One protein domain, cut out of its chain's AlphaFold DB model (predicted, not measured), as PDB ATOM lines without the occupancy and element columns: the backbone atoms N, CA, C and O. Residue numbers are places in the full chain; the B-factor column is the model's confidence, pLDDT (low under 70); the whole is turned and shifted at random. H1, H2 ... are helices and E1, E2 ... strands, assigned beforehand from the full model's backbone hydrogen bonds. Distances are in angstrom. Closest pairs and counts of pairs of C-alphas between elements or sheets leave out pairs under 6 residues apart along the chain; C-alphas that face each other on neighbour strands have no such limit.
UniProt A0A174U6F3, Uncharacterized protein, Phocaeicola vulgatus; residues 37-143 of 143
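AT A GLANCE: This is residues 37 to 143 of the 143 residues of an uncharacterized protein of Phocaeicola vulgatus (UniProt A0A174U6F3). A short two-stranded hairpin, E1 and E2, has the long helix H5 packed along E2, and H3 crosses the beginning of H5. From the end of H3, beside E1, H6 runs off away from the hairpin, with the pair H1 and H2 at the far end of a loosely joined, crossed set of helices; H4 sits at the first end of H5. The printed part has 107 residues, with six named helices and two strands in the order H1 H2 H3 E1 E2 H4 H5 H6; the sheet, order E1 - E2, is antiparallel and the class is mostly helix. It is only just compact, close to loose, with a radius of gyration of the C-alphas of 15.2 A and spans of 42 by 29 by 25 A.

IN THESE COORDINATES: Find C-alpha 37 at (12.361, -46.086, 8.350); there H1, residues 37 to 44, begins. H2 follows as residues 49 to 54, then H3 as residues 57 to 70, 19.8 A long. E1 is residues 73 to 76, 10.1 A, and E2 residues 81 to 84, 10.4 A. H4 is residues 88 to 93. Look for C-alpha 98 at (13.958, -22.080, -1.732), from which H5 runs 29.7 A to residue 117. H6, residues 126 to 141, spans 22.4 A and ends with C-alpha 141 at (22.013, -51.289, 4.733).

HOW THE PARTS SIT: Start at H1, which touches H2 about perpendicular, at 77 degrees; their closest C-alphas, those of Ala 42 and Tyr 52, are 5.6 A apart. H1 and H3 are near each other. H3 touches H5 at a steep tilt of 57 degrees, the same way, closest at C-alphas Ala 65 and Asn 100, 6.4 A; H5 uses residues 100 to 104 alone. In the hairpin E1 and E2, antiparallel at 151 degrees, look at N 74 and O 83, 2.9 A, and N 81 and O 76, 3.1 A, within hydrogen-bond range. The closest C-alphas of E2 and H5, those of Lys 81 and Asn 112, are 5.9 A apart. H4 touches H5 at a steep tilt of 47 degrees, opposite ways, closest at C-alphas Glu 88 and Tyr 101, 6.7 A. H6 touches H3 at a steep tilt of 66 degrees, opposite ways, closest at C-alphas Ser 70 and Leu 126, 5.7 A. H5 and H6 are apart. In H1, H2, H3, H4 and H6 every O i to N i+4 pair is within hydrogen-bond range; in H5, 14 of 16 are.

THE WHOLE: The two C-alphas farthest apart, those of Asp 117 and Arg 143, are 46.6 A apart. The printed part has no cut and no long link; the link H5 to H6, 8 residues, is short, and the others are tight. Residues 54 to 59, of which 57 to 59 belong to H3, stand free. Mean pLDDT of the printed part is 90.3, and residue 143, the chain's last, is the one under 70.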
ATOM      1  N   SER A  37      12.230 -47.341   9.095       87.19
ATOM      2  CA  SER A  37      12.361 -46.086   8.350       87.19
ATOM      3  C   SER A  37      13.020 -44.987   9.178       87.19
ATOM      4  O   SER A  37      13.900 -44.319   8.657       87.19
ATOM      5  N   ASP A  38      12.704 -44.855  10.472       88.56
ATOM      6  CA  ASP A  38      13.355 -43.851  11.332       88.56
ATOM      7  C   ASP A  38      14.853 -44.119  11.496       88.56
ATOM      8  O   ASP A  38      15.653 -43.189  11.534       88.56
ATOM      9  N   ILE A  39      15.242 -45.393  11.593       87.88
ATOM     10  CA  ILE A  39      16.650 -45.792  11.693       87.88
ATOM     11  C   ILE A  39      17.392 -45.452  10.402       87.88
ATOM     12  O   ILE A  39      18.498 -44.913  10.457       87.88
ATOM     13  N   GLN A  40      16.786 -45.756   9.253       88.00
ATOM     14  CA  GLN A  40      17.379 -45.452   7.958       88.00
ATOM     15  C   GLN A  40      17.474 -43.941   7.728       88.00
ATOM     16  O   GLN A  40      18.544 -43.452   7.386       88.00
ATOM     17  N   ASP A  41      16.405 -43.197   8.003       89.44
ATOM     18  CA  ASP A  41      16.386 -41.740   7.909       89.44
ATOM     19  C   ASP A  41      17.436 -41.102   8.821       89.44
ATOM     20  O   ASP A  41      18.216 -40.265   8.376       89.44
ATOM     21  N   ALA A  42      17.509 -41.511  10.091       88.31
ATOM     22  CA  ALA A  42      18.520 -41.008  11.016       88.31
ATOM     23  C   ALA A  42      19.936 -41.231  10.468       88.31
ATOM     24  O   ALA A  42      20.770 -40.325  10.522       88.31
ATOM     25  N   ALA A  43      20.187 -42.407   9.889       86.94
ATOM     26  CA  ALA A  43      21.464 -42.723   9.279       86.94
ATOM     27  C   ALA A  43      21.719 -41.882   8.016       86.94
ATOM     28  O   ALA A  43      22.784 -41.300   7.893       86.94
ATOM     29  N   GLU A  44      20.753 -41.689   7.120       87.44
ATOM     30  CA  GLU A  44      20.913 -40.779   5.972       87.44
ATOM     31  C   GLU A  44      21.203 -39.331   6.395       87.44
ATOM     32  O   GLU A  44      21.917 -38.612   5.695       87.44
ATOM     33  N   LEU A  45      20.719 -38.914   7.571       85.31
ATOM     34  CA  LEU A  45      21.004 -37.599   8.153       85.31
ATOM     35  C   LEU A  45      22.330 -37.506   8.922       85.31
ATOM     36  O   LEU A  45      22.677 -36.431   9.437       85.31
ATOM     37  N   ASN A  46      23.076 -38.610   8.985       85.25
ATOM     38  CA  ASN A  46      24.240 -38.797   9.843       85.25
ATOM     39  C   ASN A  46      23.951 -38.405  11.301       85.25
ATOM     40  O   ASN A  46      24.667 -37.609  11.904       85.25
ATOM     41  N   LEU A  47      22.850 -38.929  11.837       83.81
ATOM     42  CA  LEU A  47      22.391 -38.730  13.204       83.81
ATOM     43  C   LEU A  47      22.282 -40.070  13.926       83.81
ATOM     44  O   LEU A  47      22.014 -41.111  13.327       83.81
ATOM     45  N   ASN A  48      22.424 -40.037  15.248       84.56
ATOM     46  CA  ASN A  48      21.954 -41.150  16.058       84.56
ATOM     47  C   ASN A  48      20.417 -41.105  16.166       84.56
ATOM     48  O   ASN A  48      19.792 -40.045  16.081       84.56
ATOM     49  N   ILE A  49      19.803 -42.270  16.382       84.81
ATOM     50  CA  ILE A  49      18.340 -42.404  16.415       84.81
ATOM     51  C   ILE A  49      17.683 -41.582  17.537       84.81
ATOM     52  O   ILE A  49      16.564 -41.100  17.375       84.81
ATOM     53  N   ILE A  50      18.377 -41.373  18.660       85.75
ATOM     54  CA  ILE A  50      17.856 -40.603  19.799       85.75
ATOM     55  C   ILE A  50      17.733 -39.125  19.418       85.75
ATOM     56  O   ILE A  50      16.700 -38.507  19.674       85.75
ATOM     57  N   ASP A  51      18.764 -38.568  18.788       85.56
ATOM     58  CA  ASP A  51      18.774 -37.184  18.326       85.56
ATOM     59  C   ASP A  51      17.772 -36.984  17.192       85.56
ATOM     60  O   ASP A  51      17.046 -35.991  17.195       85.56
ATOM     61  N   TYR A  52      17.654 -37.950  16.278       86.75
ATOM     62  CA  TYR A  52      16.641 -37.908  15.225       86.75
ATOM     63  C   TYR A  52      15.217 -37.819  15.789       86.75
ATOM     64  O   TYR A  52      14.444 -36.958  15.371       86.75
ATOM     65  N   ILE A  53      14.865 -38.656  16.768       87.50
ATOM     66  CA  ILE A  53      13.517 -38.660  17.361       87.50
ATOM     67  C   ILE A  53      13.238 -37.364  18.134       87.50
ATOM     68  O   ILE A  53      12.114 -36.870  18.124       87.50
ATOM     69  N   LYS A  54      14.255 -36.789  18.787       88.25
ATOM     70  CA  LYS A  54      14.121 -35.539  19.552       88.25
ATOM     71  C   LYS A  54      14.050 -34.287  18.676       88.25
ATOM     72  O   LYS A  54      13.570 -33.254  19.141       88.25
ATOM     73  N   MET A  55      14.546 -34.343  17.440       86.50
ATOM     74  CA  MET A  55      14.495 -33.206  16.523       86.50
ATOM     75  C   MET A  55      13.083 -32.963  15.999       86.50
ATOM     76  O   MET A  55      12.386 -33.885  15.577       86.50
ATOM     77  N   ASN A  56      12.697 -31.690  15.945       91.94
ATOM     78  CA  ASN A  56      11.497 -31.281  15.226       91.94
ATOM     79  C   ASN A  56      11.712 -31.349  13.703       91.94
ATOM     80  O   ASN A  56      12.843 -31.293  13.209       91.94
ATOM     81  N   ASP A  57      10.608 -31.412  12.962       90.62
ATOM     82  CA  ASP A  57      10.634 -31.627  11.513       90.62
ATOM     83  C   ASP A  57      11.331 -30.502  10.750       90.62
ATOM     84  O   ASP A  57      12.051 -30.769   9.793       90.62
ATOM     85  N   LYS A  58      11.231 -29.257  11.226       89.31
ATOM     86  CA  LYS A  58      11.934 -28.120  10.619       89.31
ATOM     87  C   LYS A  58      13.455 -28.292  10.690       89.31
ATOM     88  O   LYS A  58      14.159 -27.996   9.729       89.31
ATOM     89  N   VAL A  59      13.982 -28.781  11.813       87.62
ATOM     90  CA  VAL A  59      15.421 -29.055  11.956       87.62
ATOM     91  C   VAL A  59      15.838 -30.225  11.064       87.62
ATOM     92  O   VAL A  59      16.876 -30.142  10.404       87.62
ATOM     93  N   LYS A  60      15.016 -31.280  10.977       87.94
ATOM     94  CA  LYS A  60      15.255 -32.405  10.058       87.94
ATOM     95  C   LYS A  60      15.272 -31.947   8.600       87.94
ATOM     96  O   LYS A  60      16.140 -32.371   7.847       87.94
ATOM     97  N   GLU A  61      14.367 -31.054   8.211       90.88
ATOM     98  CA  GLU A  61      14.296 -30.480   6.866       90.88
ATOM     99  C   GLU A  61      15.549 -29.656   6.534       90.88
ATOM    100  O   GLU A  61      16.170 -29.864   5.492       90.88
ATOM    101  N   ILE A  62      15.985 -28.781   7.447       88.06
ATOM    102  CA  ILE A  62      17.233 -28.013   7.292       88.06
ATOM    103  C   ILE A  62      18.430 -28.959   7.135       88.06
ATOM    104  O   ILE A  62      19.305 -28.724   6.295       88.06
ATOM    105  N   ARG A  63      18.473 -30.043   7.919       89.12
ATOM    106  CA  ARG A  63      19.530 -31.060   7.862       89.12
ATOM    107  C   ARG A  63      19.496 -31.868   6.560       89.12
ATOM    108  O   ARG A  63      20.550 -32.090   5.971       89.12
ATOM    109  N   ARG A  64      18.314 -32.251   6.068       90.88
ATOM    110  CA  ARG A  64      18.141 -32.897   4.752       90.88
ATOM    111  C   ARG A  64      18.655 -31.999   3.637       90.88
ATOM    112  O   ARG A  64      19.514 -32.415   2.868       90.88
ATOM    113  N   ALA A  65      18.209 -30.744   3.609       91.56
ATOM    114  CA  ALA A  65      18.657 -29.772   2.620       91.56
ATOM    115  C   ALA A  65      20.179 -29.593   2.637       91.56
ATOM    116  O   ALA A  65      20.829 -29.593   1.599       91.56
ATOM    117  N   SER A  66      20.748 -29.513   3.834       90.19
ATOM    118  CA  SER A  66      22.184 -29.423   4.076       90.19
ATOM    119  C   SER A  66      22.985 -30.580   3.456       90.19
ATOM    120  O   SER A  66      24.010 -30.350   2.815       90.19
ATOM    121  N   ILE A  67      22.502 -31.814   3.610       88.94
ATOM    122  CA  ILE A  67      23.143 -33.033   3.086       88.94
ATOM    123  C   ILE A  67      22.956 -33.182   1.575       88.94
ATOM    124  O   ILE A  67      23.830 -33.695   0.878       88.94
ATOM    125  N   ILE A  68      21.823 -32.730   1.037       92.25
ATOM    126  CA  ILE A  68      21.622 -32.697  -0.415       92.25
ATOM    127  C   ILE A  68      22.578 -31.677  -1.031       92.25
ATOM    128  O   ILE A  68      23.349 -32.015  -1.925       92.25
ATOM    129  N   MET A  69      22.598 -30.448  -0.512       94.25
ATOM    130  CA  MET A  69      23.409 -29.364  -1.068       94.25
ATOM    131  C   MET A  69      24.916 -29.638  -0.988       94.25
ATOM    132  O   MET A  69      25.641 -29.254  -1.902       94.25
ATOM    133  N   SER A  70      25.410 -30.345   0.034       89.88
ATOM    134  CA  SER A  70      26.839 -30.680   0.146       89.88
ATOM    135  C   SER A  70      27.386 -31.516  -1.006       89.88
ATOM    136  O   SER A  70      28.573 -31.439  -1.305       89.88
ATOM    137  N   GLN A  71      26.531 -32.290  -1.676       92.75
ATOM    138  CA  GLN A  71      26.898 -33.079  -2.859       92.75
ATOM    139  C   GLN A  71      27.234 -32.199  -4.066       92.75
ATOM    140  O   GLN A  71      27.905 -32.640  -5.005       92.75
ATOM    141  N   TYR A  72      26.784 -30.950  -4.013       95.62
ATOM    142  CA  TYR A  72      26.927 -29.943  -5.048       95.62
ATOM    143  C   TYR A  72      27.777 -28.763  -4.577       95.62
ATOM    144  O   TYR A  72      27.814 -27.742  -5.247       95.62
ATOM    145  N   ILE A  73      28.479 -28.875  -3.446       94.31
ATOM    146  CA  ILE A  73      29.492 -27.889  -3.072       94.31
ATOM    147  C   ILE A  73      30.842 -28.359  -3.609       94.31
ATOM    148  O   ILE A  73      31.323 -29.439  -3.269       94.31
ATOM    149  N   THR A  74      31.454 -27.537  -4.452       95.38
ATOM    150  CA  THR A  74      32.774 -27.783  -5.033       95.38
ATOM    151  C   THR A  74      33.826 -26.934  -4.334       95.38
ATOM    152  O   THR A  74      33.553 -25.808  -3.920       95.38
ATOM    153  N   LEU A  75      35.029 -27.490  -4.176       94.81
ATOM    154  CA  LEU A  75      36.181 -26.807  -3.600       94.81
ATOM    155  C   LEU A  75      37.251 -26.612  -4.677       94.81
ATOM    156  O   LEU A  75      37.870 -27.576  -5.129       94.81
ATOM    157  N   ASP A  76      37.524 -25.361  -5.028       95.44
ATOM    158  CA  ASP A  76      38.736 -24.988  -5.745       95.44
ATOM    159  C   ASP A  76      39.892 -24.902  -4.742       95.44
ATOM    160  O   ASP A  76      39.994 -23.955  -3.959       95.44
ATOM    161  N   LYS A  77      40.764 -25.914  -4.748       91.50
ATOM    162  CA  LYS A  77      41.911 -25.990  -3.832       91.50
ATOM    163  C   LYS A  77      42.998 -24.962  -4.145       91.50
ATOM    164  O   LYS A  77      43.737 -24.596  -3.236       91.50
ATOM    165  N   VAL A  78      43.101 -24.510  -5.397       92.69
ATOM    166  CA  VAL A  78      44.114 -23.532  -5.822       92.69
ATOM    167  C   VAL A  78      43.702 -22.146  -5.350       92.69
ATOM    168  O   VAL A  78      44.474 -21.464  -4.685       92.69
ATOM    169  N   ASN A  79      42.455 -21.765  -5.629       94.38
ATOM    170  CA  ASN A  79      41.915 -20.462  -5.246       94.38
ATOM    171  C   ASN A  79      41.305 -20.443  -3.837       94.38
ATOM    172  O   ASN A  79      40.813 -19.404  -3.400       94.38
ATOM    173  N   ARG A  80      41.322 -21.583  -3.130       93.38
ATOM    174  CA  ARG A  80      40.774 -21.763  -1.776       93.38
ATOM    175  C   ARG A  80      39.337 -21.248  -1.650       93.38
ATOM    176  O   ARG A  80      38.999 -20.527  -0.713       93.38
ATOM    177  N   LYS A  81      38.496 -21.618  -2.616       95.19
ATOM    178  CA  LYS A  81      37.135 -21.095  -2.755       95.19
ATOM    179  C   LYS A  81      36.121 -22.217  -2.918       95.19
ATOM    180  O   LYS A  81      36.318 -23.131  -3.716       95.19
ATOM    181  N   TYR A  82      35.020 -22.110  -2.188       95.88
ATOM    182  CA  TYR A  82      33.851 -22.957  -2.355       95.88
ATOM    183  C   TYR A  82      32.870 -22.363  -3.368       95.88
ATOM    184  O   TYR A  82      32.691 -21.144  -3.443       95.88
ATOM    185  N   SER A  83      32.181 -23.221  -4.108       96.50
ATOM    186  CA  SER A  83      31.088 -22.835  -5.002       96.50
ATOM    187  C   SER A  83      29.931 -23.817  -4.922       96.50
ATOM    188  O   SER A  83      30.121 -24.988  -4.606       96.50
ATOM    189  N   VAL A  84      28.729 -23.323  -5.212       96.94
ATOM    190  CA  VAL A  84      27.525 -24.143  -5.360       96.94
ATOM    191  C   VAL A  84      27.379 -24.506  -6.840       96.94
ATOM    192  O   VAL A  84      27.239 -23.627  -7.685       96.94
ATOM    193  N   ASP A  85      27.446 -25.798  -7.139       96.88
ATOM    194  CA  ASP A  85      27.417 -26.421  -8.469       96.88
ATOM    195  C   ASP A  85      26.074 -27.138  -8.708       96.88
ATOM    196  O   ASP A  85      25.996 -28.320  -9.043       96.88
ATOM    197  N   ILE A  86      24.983 -26.425  -8.431       97.81
ATOM    198  CA  ILE A  86      23.605 -26.841  -8.706       97.81
ATOM    199  C   ILE A  86      22.736 -25.594  -8.872       97.81
ATOM    200  O   ILE A  86      22.956 -24.589  -8.199       97.81
ATOM    201  N   SER A  87      21.748 -25.646  -9.766       98.06
ATOM    202  CA  SER A  87      20.766 -24.569  -9.908       98.06
ATOM    203  C   SER A  87      19.676 -24.651  -8.837       98.06
ATOM    204  O   SER A  87      19.341 -25.740  -8.369       98.06
ATOM    205  N   GLU A  88      19.051 -23.515  -8.512       98.12
ATOM    206  CA  GLU A  88      17.889 -23.471  -7.611       98.12
ATOM    207  C   GLU A  88      16.797 -24.444  -8.072       98.12
ATOM    208  O   GLU A  88      16.356 -25.286  -7.295       98.12
ATOM    209  N   THR A  89      16.427 -24.409  -9.359       98.38
ATOM    210  CA  THR A  89      15.420 -25.311  -9.935       98.38
ATOM    211  C   THR A  89      15.749 -26.773  -9.661       98.38
ATOM    212  O   THR A  89      14.879 -27.529  -9.233       98.38
ATOM    213  N   LYS A  90      17.012 -27.177  -9.856       98.25
ATOM    214  CA  LYS A  90      17.400 -28.566  -9.632       98.25
ATOM    215  C   LYS A  90      17.416 -28.926  -8.148       98.25
ATOM    216  O   LYS A  90      17.050 -30.041  -7.797       98.25
ATOM    217  N   ALA A  91      17.798 -28.000  -7.275       97.81
ATOM    218  CA  ALA A  91      17.742 -28.208  -5.832       97.81
ATOM    219  C   ALA A  91      16.292 -28.374  -5.333       97.81
ATOM    220  O   ALA A  91      16.021 -29.277  -4.541       97.81
ATOM    221  N   LEU A  92      15.351 -27.576  -5.856       97.75
ATOM    222  CA  LEU A  92      13.917 -27.697  -5.566       97.75
ATOM    223  C   LEU A  92      13.366 -29.070  -5.983       97.75
ATOM    224  O   LEU A  92      12.654 -29.699  -5.203       97.75
ATOM    225  N   GLU A  93      13.739 -29.572  -7.168       98.00
ATOM    226  CA  GLU A  93      13.376 -30.926  -7.629       98.00
ATOM    227  C   GLU A  93      13.892 -32.034  -6.700       98.00
ATOM    228  O   GLU A  93      13.276 -33.092  -6.597       98.00
ATOM    229  N   LEU A  94      15.017 -31.798  -6.023       96.88
ATOM    230  CA  LEU A  94      15.599 -32.722  -5.050       96.88
ATOM    231  C   LEU A  94      14.994 -32.568  -3.643       96.88
ATOM    232  O   LEU A  94      15.420 -33.258  -2.720       96.88
ATOM    233  N   GLY A  95      14.007 -31.687  -3.458       96.00
ATOM    234  CA  GLY A  95      13.341 -31.468  -2.171       96.00
ATOM    235  C   GLY A  95      14.013 -30.425  -1.275       96.00
ATOM    236  O   GLY A  95      13.664 -30.309  -0.101       96.00
ATOM    237  N   VAL A  96      14.958 -29.637  -1.795       96.88
ATOM    238  CA  VAL A  96      15.515 -28.480  -1.082       96.88
ATOM    239  C   VAL A  96      14.616 -27.281  -1.335       96.88
ATOM    240  O   VAL A  96      14.600 -26.756  -2.438       96.88
ATOM    241  N   ASN A  97      13.873 -26.816  -0.328       97.00
ATOM    242  CA  ASN A  97      13.047 -25.619  -0.498       97.00
ATOM    243  C   ASN A  97      13.899 -24.358  -0.766       97.00
ATOM    244  O   ASN A  97      15.079 -24.291  -0.402       97.00
ATOM    245  N   LYS A  98      13.276 -23.324  -1.345       97.31
ATOM    246  CA  LYS A  98      13.958 -22.080  -1.732       97.31
ATOM    247  C   LYS A  98      14.700 -21.406  -0.572       97.31
ATOM    248  O   LYS A  98      15.846 -21.007  -0.725       97.31
ATOM    249  N   MET A  99      14.074 -21.326   0.604       96.50
ATOM    250  CA  MET A  99      14.682 -20.707   1.790       96.50
ATOM    251  C   MET A  99      15.975 -21.423   2.204       96.50
ATOM    252  O   MET A  99      16.953 -20.778   2.572       96.50
ATOM    253  N   ASN A 100      15.993 -22.753   2.130       94.69
ATOM    254  CA  ASN A 100      17.164 -23.556   2.449       94.69
ATOM    255  C   ASN A 100      18.246 -23.478   1.366       94.69
ATOM    256  O   ASN A 100      19.425 -23.482   1.716       94.69
ATOM    257  N   TYR A 101      17.869 -23.376   0.089       97.12
ATOM    258  CA  TYR A 101      18.815 -23.116  -0.996       97.12
ATOM    259  C   TYR A 101      19.511 -21.761  -0.799       97.12
ATOM    260  O   TYR A 101      20.736 -21.714  -0.682       97.12
ATOM    261  N   ASP A 102      18.729 -20.686  -0.652       96.88
ATOM    262  CA  ASP A 102      19.231 -19.321  -0.443       96.88
ATOM    263  C   ASP A 102      20.147 -19.244   0.790       96.88
ATOM    264  O   ASP A 102      21.215 -18.631   0.748       96.88
ATOM    265  N   ARG A 103      19.763 -19.924   1.883       95.75
ATOM    266  CA  ARG A 103      20.579 -20.033   3.101       95.75
ATOM    267  C   ARG A 103      21.953 -20.633   2.808       95.75
ATOM    268  O   ARG A 103      22.952 -20.064   3.234       95.75
ATOM    269  N   VAL A 104      22.014 -21.768   2.110       92.12
ATOM    270  CA  VAL A 104      23.287 -22.450   1.832       92.12
ATOM    271  C   VAL A 104      24.163 -21.625   0.891       92.12
ATOM    272  O   VAL A 104      25.366 -21.528   1.124       92.12
ATOM    273  N   VAL A 105      23.586 -20.981  -0.129       95.81
ATOM    274  CA  VAL A 105      24.341 -20.075  -1.013       95.81
ATOM    275  C   VAL A 105      24.991 -18.955  -0.195       95.81
ATOM    276  O   VAL A 105      26.200 -18.742  -0.298       95.81
ATOM    277  N   LEU A 106      24.226 -18.308   0.690       93.44
ATOM    278  CA  LEU A 106      24.736 -17.253   1.565       93.44
ATOM    279  C   LEU A 106      25.803 -17.765   2.551       93.44
ATOM    280  O   LEU A 106      26.796 -17.083   2.805       93.44
ATOM    281  N   GLU A 107      25.629 -18.963   3.110       91.38
ATOM    282  CA  GLU A 107      26.626 -19.599   3.979       91.38
ATOM    283  C   GLU A 107      27.952 -19.821   3.241       91.38
ATOM    284  O   GLU A 107      29.007 -19.493   3.784       91.38
ATOM    285  N   ILE A 108      27.916 -20.292   1.991       93.62
ATOM    286  CA  ILE A 108      29.116 -20.473   1.163       93.62
ATOM    287  C   ILE A 108      29.792 -19.140   0.839       93.62
ATOM    288  O   ILE A 108      31.018 -19.034   0.928       93.62
ATOM    289  N   GLU A 109      29.026 -18.096   0.525       93.81
ATOM    290  CA  GLU A 109      29.577 -16.751   0.344       93.81
ATOM    291  C   GLU A 109      30.269 -16.234   1.610       93.81
ATOM    292  O   GLU A 109      31.360 -15.661   1.535       93.81
ATOM    293  N   ASN A 110      29.665 -16.454   2.778       90.44
ATOM    294  CA  ASN A 110      30.226 -16.037   4.060       90.44
ATOM    295  C   ASN A 110      31.481 -16.833   4.426       90.44
ATOM    296  O   ASN A 110      32.466 -16.238   4.859       90.44
ATOM    297  N   VAL A 111      31.491 -18.150   4.199       88.88
ATOM    298  CA  VAL A 111      32.689 -18.983   4.375       88.88
ATOM    299  C   VAL A 111      33.811 -18.472   3.480       88.88
ATOM    300  O   VAL A 111      34.908 -18.235   3.969       88.88
ATOM    301  N   ASN A 112      33.543 -18.210   2.199       93.44
ATOM    302  CA  ASN A 112      34.556 -17.690   1.279       93.44
ATOM    303  C   ASN A 112      35.145 -16.349   1.732       93.44
ATOM    304  O   ASN A 112      36.354 -16.163   1.628       93.44
ATOM    305  N   LYS A 113      34.324 -15.434   2.266       92.50
ATOM    306  CA  LYS A 113      34.814 -14.178   2.861       92.50
ATOM    307  C   LYS A 113      35.747 -14.454   4.041       92.50
ATOM    308  O   LYS A 113      36.832 -13.891   4.093       92.50
ATOM    309  N   LEU A 114      35.365 -15.365   4.939       89.81
ATOM    310  CA  LEU A 114      36.188 -15.739   6.092       89.81
ATOM    311  C   LEU A 114      37.512 -16.402   5.687       89.81
ATOM    312  O   LEU A 114      38.516 -16.207   6.365       89.81
ATOM    313  N   LEU A 115      37.543 -17.172   4.597       89.00
ATOM    314  CA  LEU A 115      38.764 -17.840   4.136       89.00
ATOM    315  C   LEU A 115      39.844 -16.871   3.646       89.00
ATOM    316  O   LEU A 115      41.023 -17.213   3.739       89.00
ATOM    317  N   VAL A 116      39.465 -15.676   3.178       90.94
ATOM    318  CA  VAL A 116      40.421 -14.616   2.807       90.94
ATOM    319  C   VAL A 116      41.254 -14.202   4.018       90.94
ATOM    320  O   VAL A 116      42.476 -14.119   3.928       90.94
ATOM    321  N   ASP A 117      40.599 -14.027   5.165       91.25
ATOM    322  CA  ASP A 117      41.250 -13.618   6.412       91.25
ATOM    323  C   ASP A 117      41.923 -14.793   7.145       91.25
ATOM    324  O   ASP A 117      42.650 -14.594   8.118       91.25
ATOM    325  N   ASN A 118      41.681 -16.032   6.702       89.69
ATOM    326  CA  ASN A 118      42.128 -17.257   7.366       89.69
ATOM    327  C   ASN A 118      42.808 -18.233   6.375       89.69
ATOM    328  O   ASN A 118      42.312 -19.347   6.151       89.69
ATOM    329  N   PRO A 119      43.962 -17.858   5.786       87.81
ATOM    330  CA  PRO A 119      44.623 -18.637   4.733       87.81
ATOM    331  C   PRO A 119      45.162 -19.995   5.207       87.81
ATOM    332  O   PRO A 119      45.258 -20.922   4.406       87.81
ATOM    333  N   ASP A 120      45.450 -20.144   6.502       88.81
ATOM    334  CA  ASP A 120      46.031 -21.369   7.071       88.81
ATOM    335  C   ASP A 120      44.987 -22.431   7.443       88.81
ATOM    336  O   ASP A 120      45.333 -23.525   7.891       88.81
ATOM    337  N   VAL A 121      43.694 -22.128   7.298       85.88
ATOM    338  CA  VAL A 121      42.633 -23.086   7.622       85.88
ATOM    339  C   VAL A 121      42.675 -24.265   6.652       85.88
ATOM    340  O   VAL A 121      42.745 -24.099   5.434       85.88
ATOM    341  N   GLU A 122      42.598 -25.477   7.185       88.19
ATOM    342  CA  GLU A 122      42.452 -26.672   6.366       88.19
ATOM    343  C   GLU A 122      41.054 -26.710   5.735       88.19
ATOM    344  O   GLU A 122      40.041 -26.534   6.416       88.19
ATOM    345  N   LEU A 123      41.008 -26.919   4.419       87.75
ATOM    346  CA  LEU A 123      39.764 -26.977   3.662       87.75
ATOM    347  C   LEU A 123      39.346 -28.420   3.441       87.75
ATOM    348  O   LEU A 123      40.145 -29.278   3.070       87.75
ATOM    349  N   ILE A 124      38.056 -28.654   3.621       87.81
ATOM    350  CA  ILE A 124      37.439 -29.961   3.473       87.81
ATOM    351  C   ILE A 124      36.692 -30.010   2.144       87.81
ATOM    352  O   ILE A 124      35.928 -29.100   1.822       87.81
ATOM    353  N   ASP A 125      36.873 -31.097   1.399       88.88
ATOM    354  CA  ASP A 125      36.049 -31.413   0.235       88.88
ATOM    355  C   ASP A 125      34.744 -32.080   0.701       88.88
ATOM    356  O   ASP A 125      34.711 -33.268   1.031       88.88
ATOM    357  N   LEU A 126      33.672 -31.286   0.784       87.00
ATOM    358  CA  LEU A 126      32.368 -31.733   1.288       87.00
ATOM    359  C   LEU A 126      31.746 -32.821   0.408       87.00
ATOM    360  O   LEU A 126      31.114 -33.748   0.920       87.00
ATOM    361  N   LYS A 127      31.955 -32.737  -0.908       87.44
ATOM    362  CA  LYS A 127      31.448 -33.713  -1.871       87.44
ATOM    363  C   LYS A 127      32.154 -35.055  -1.703       87.44
ATOM    364  O   LYS A 127      31.491 -36.093  -1.692       87.44
ATOM    365  N   LEU A 128      33.475 -35.037  -1.515       87.31
ATOM    366  CA  LEU A 128      34.246 -36.242  -1.212       87.31
ATOM    367  C   LEU A 128      33.832 -36.854   0.132       87.31
ATOM    368  O   LEU A 128      33.566 -38.053   0.189       87.31
ATOM    369  N   GLN A 129      33.707 -36.044   1.188       85.12
ATOM    370  CA  GLN A 129      33.278 -36.536   2.502       85.12
ATOM    371  C   GLN A 129      31.905 -37.207   2.457       85.12
ATOM    372  O   GLN A 129      31.723 -38.276   3.041       85.12
ATOM    373  N   TYR A 130      30.944 -36.609   1.749       86.00
ATOM    374  CA  TYR A 130      29.636 -37.227   1.579       86.00
ATOM    375  C   TYR A 130      29.729 -38.554   0.821       86.00
ATOM    376  O   TYR A 130      29.103 -39.529   1.228       86.00
ATOM    377  N   LYS A 131      30.522 -38.617  -0.256       88.44
ATOM    378  CA  LYS A 131      30.709 -39.854  -1.024       88.44
ATOM    379  C   LYS A 131      31.235 -40.986  -0.136       88.44
ATOM    380  O   LYS A 131      30.633 -42.054  -0.097       88.44
ATOM    381  N   GLU A 132      32.299 -40.734   0.621       87.88
ATOM    382  CA  GLU A 132      32.879 -41.721   1.543       87.88
ATOM    383  C   GLU A 132      31.893 -42.144   2.639       87.88
ATOM    384  O   GLU A 132      31.872 -43.302   3.067       87.88
ATOM    385  N   TYR A 133      31.073 -41.207   3.117       85.75
ATOM    386  CA  TYR A 133      30.018 -41.497   4.078       85.75
ATOM    387  C   TYR A 133      28.939 -42.405   3.481       85.75
ATOM    388  O   TYR A 133      28.571 -43.412   4.087       85.75
ATOM    389  N   LYS A 134      28.463 -42.073   2.278       86.44
ATOM    390  CA  LYS A 134      27.403 -42.808   1.591       86.44
ATOM    391  C   LYS A 134      27.838 -44.231   1.245       86.44
ATOM    392  O   LYS A 134      27.081 -45.159   1.498       86.44
ATOM    393  N   GLU A 135      29.074 -44.423   0.789       89.50
ATOM    394  CA  GLU A 135      29.641 -45.756   0.536       89.50
ATOM    395  C   GLU A 135      29.658 -46.630   1.804       89.50
ATOM    396  O   GLU A 135      29.275 -47.802   1.767       89.50
ATOM    397  N   LYS A 136      30.042 -46.056   2.954       85.94
ATOM    398  CA  LYS A 136      29.988 -46.760   4.248       85.94
ATOM    399  C   LYS A 136      28.554 -47.096   4.637       85.94
ATOM    400  O   LYS A 136      28.293 -48.223   5.052       85.94
ATOM    401  N   LEU A 137      27.637 -46.144   4.490       83.19
ATOM    402  CA  LEU A 137      26.226 -46.320   4.815       83.19
ATOM    403  C   LEU A 137      25.590 -47.439   3.975       83.19
ATOM    404  O   LEU A 137      24.975 -48.353   4.521       83.19
ATOM    405  N   ASP A 138      25.803 -47.415   2.662       85.31
ATOM    406  CA  ASP A 138      25.259 -48.405   1.732       85.31
ATOM    407  C   ASP A 138      25.806 -49.812   2.023       85.31
ATOM    408  O   ASP A 138      25.075 -50.794   1.915       85.31
ATOM    409  N   SER A 139      27.056 -49.928   2.488       84.75
ATOM    410  CA  SER A 139      27.641 -51.215   2.902       84.75
ATOM    411  C   SER A 139      26.988 -51.845   4.144       84.75
ATOM    412  O   SER A 139      27.148 -53.050   4.373       84.75
ATOM    413  N   VAL A 140      26.286 -51.038   4.952       81.19
ATOM    414  CA  VAL A 140      25.572 -51.464   6.166       81.19
ATOM    415  C   VAL A 140      24.137 -51.870   5.841       81.19
ATOM    416  O   VAL A 140      23.671 -52.878   6.362       81.19
ATOM    417  N   PHE A 141      23.448 -51.110   4.986       77.50
ATOM    418  CA  PHE A 141      22.013 -51.289   4.733       77.50
ATOM    419  C   PHE A 141      21.669 -52.139   3.499       77.50
ATOM    420  O   PHE A 141      20.558 -52.653   3.437       77.50
ATOM    421  N   ASN A 142      22.597 -52.339   2.555       73.06
ATOM    422  CA  ASN A 142      22.374 -53.164   1.355       73.06
ATOM    423  C   ASN A 142      22.912 -54.606   1.491       73.06
ATOM    424  O   ASN A 142      23.271 -55.224   0.487       73.06
ATOM    425  N   ARG A 143      23.018 -55.127   2.722       56.00
ATOM    426  CA  ARG A 143      23.350 -56.536   3.002       56.00
ATOM    427  C   ARG A 143      22.110 -57.384   3.239       56.00
ATOM    428  O   ARG A 143      21.107 -56.831   3.737       56.00
TER     429      ARG A 143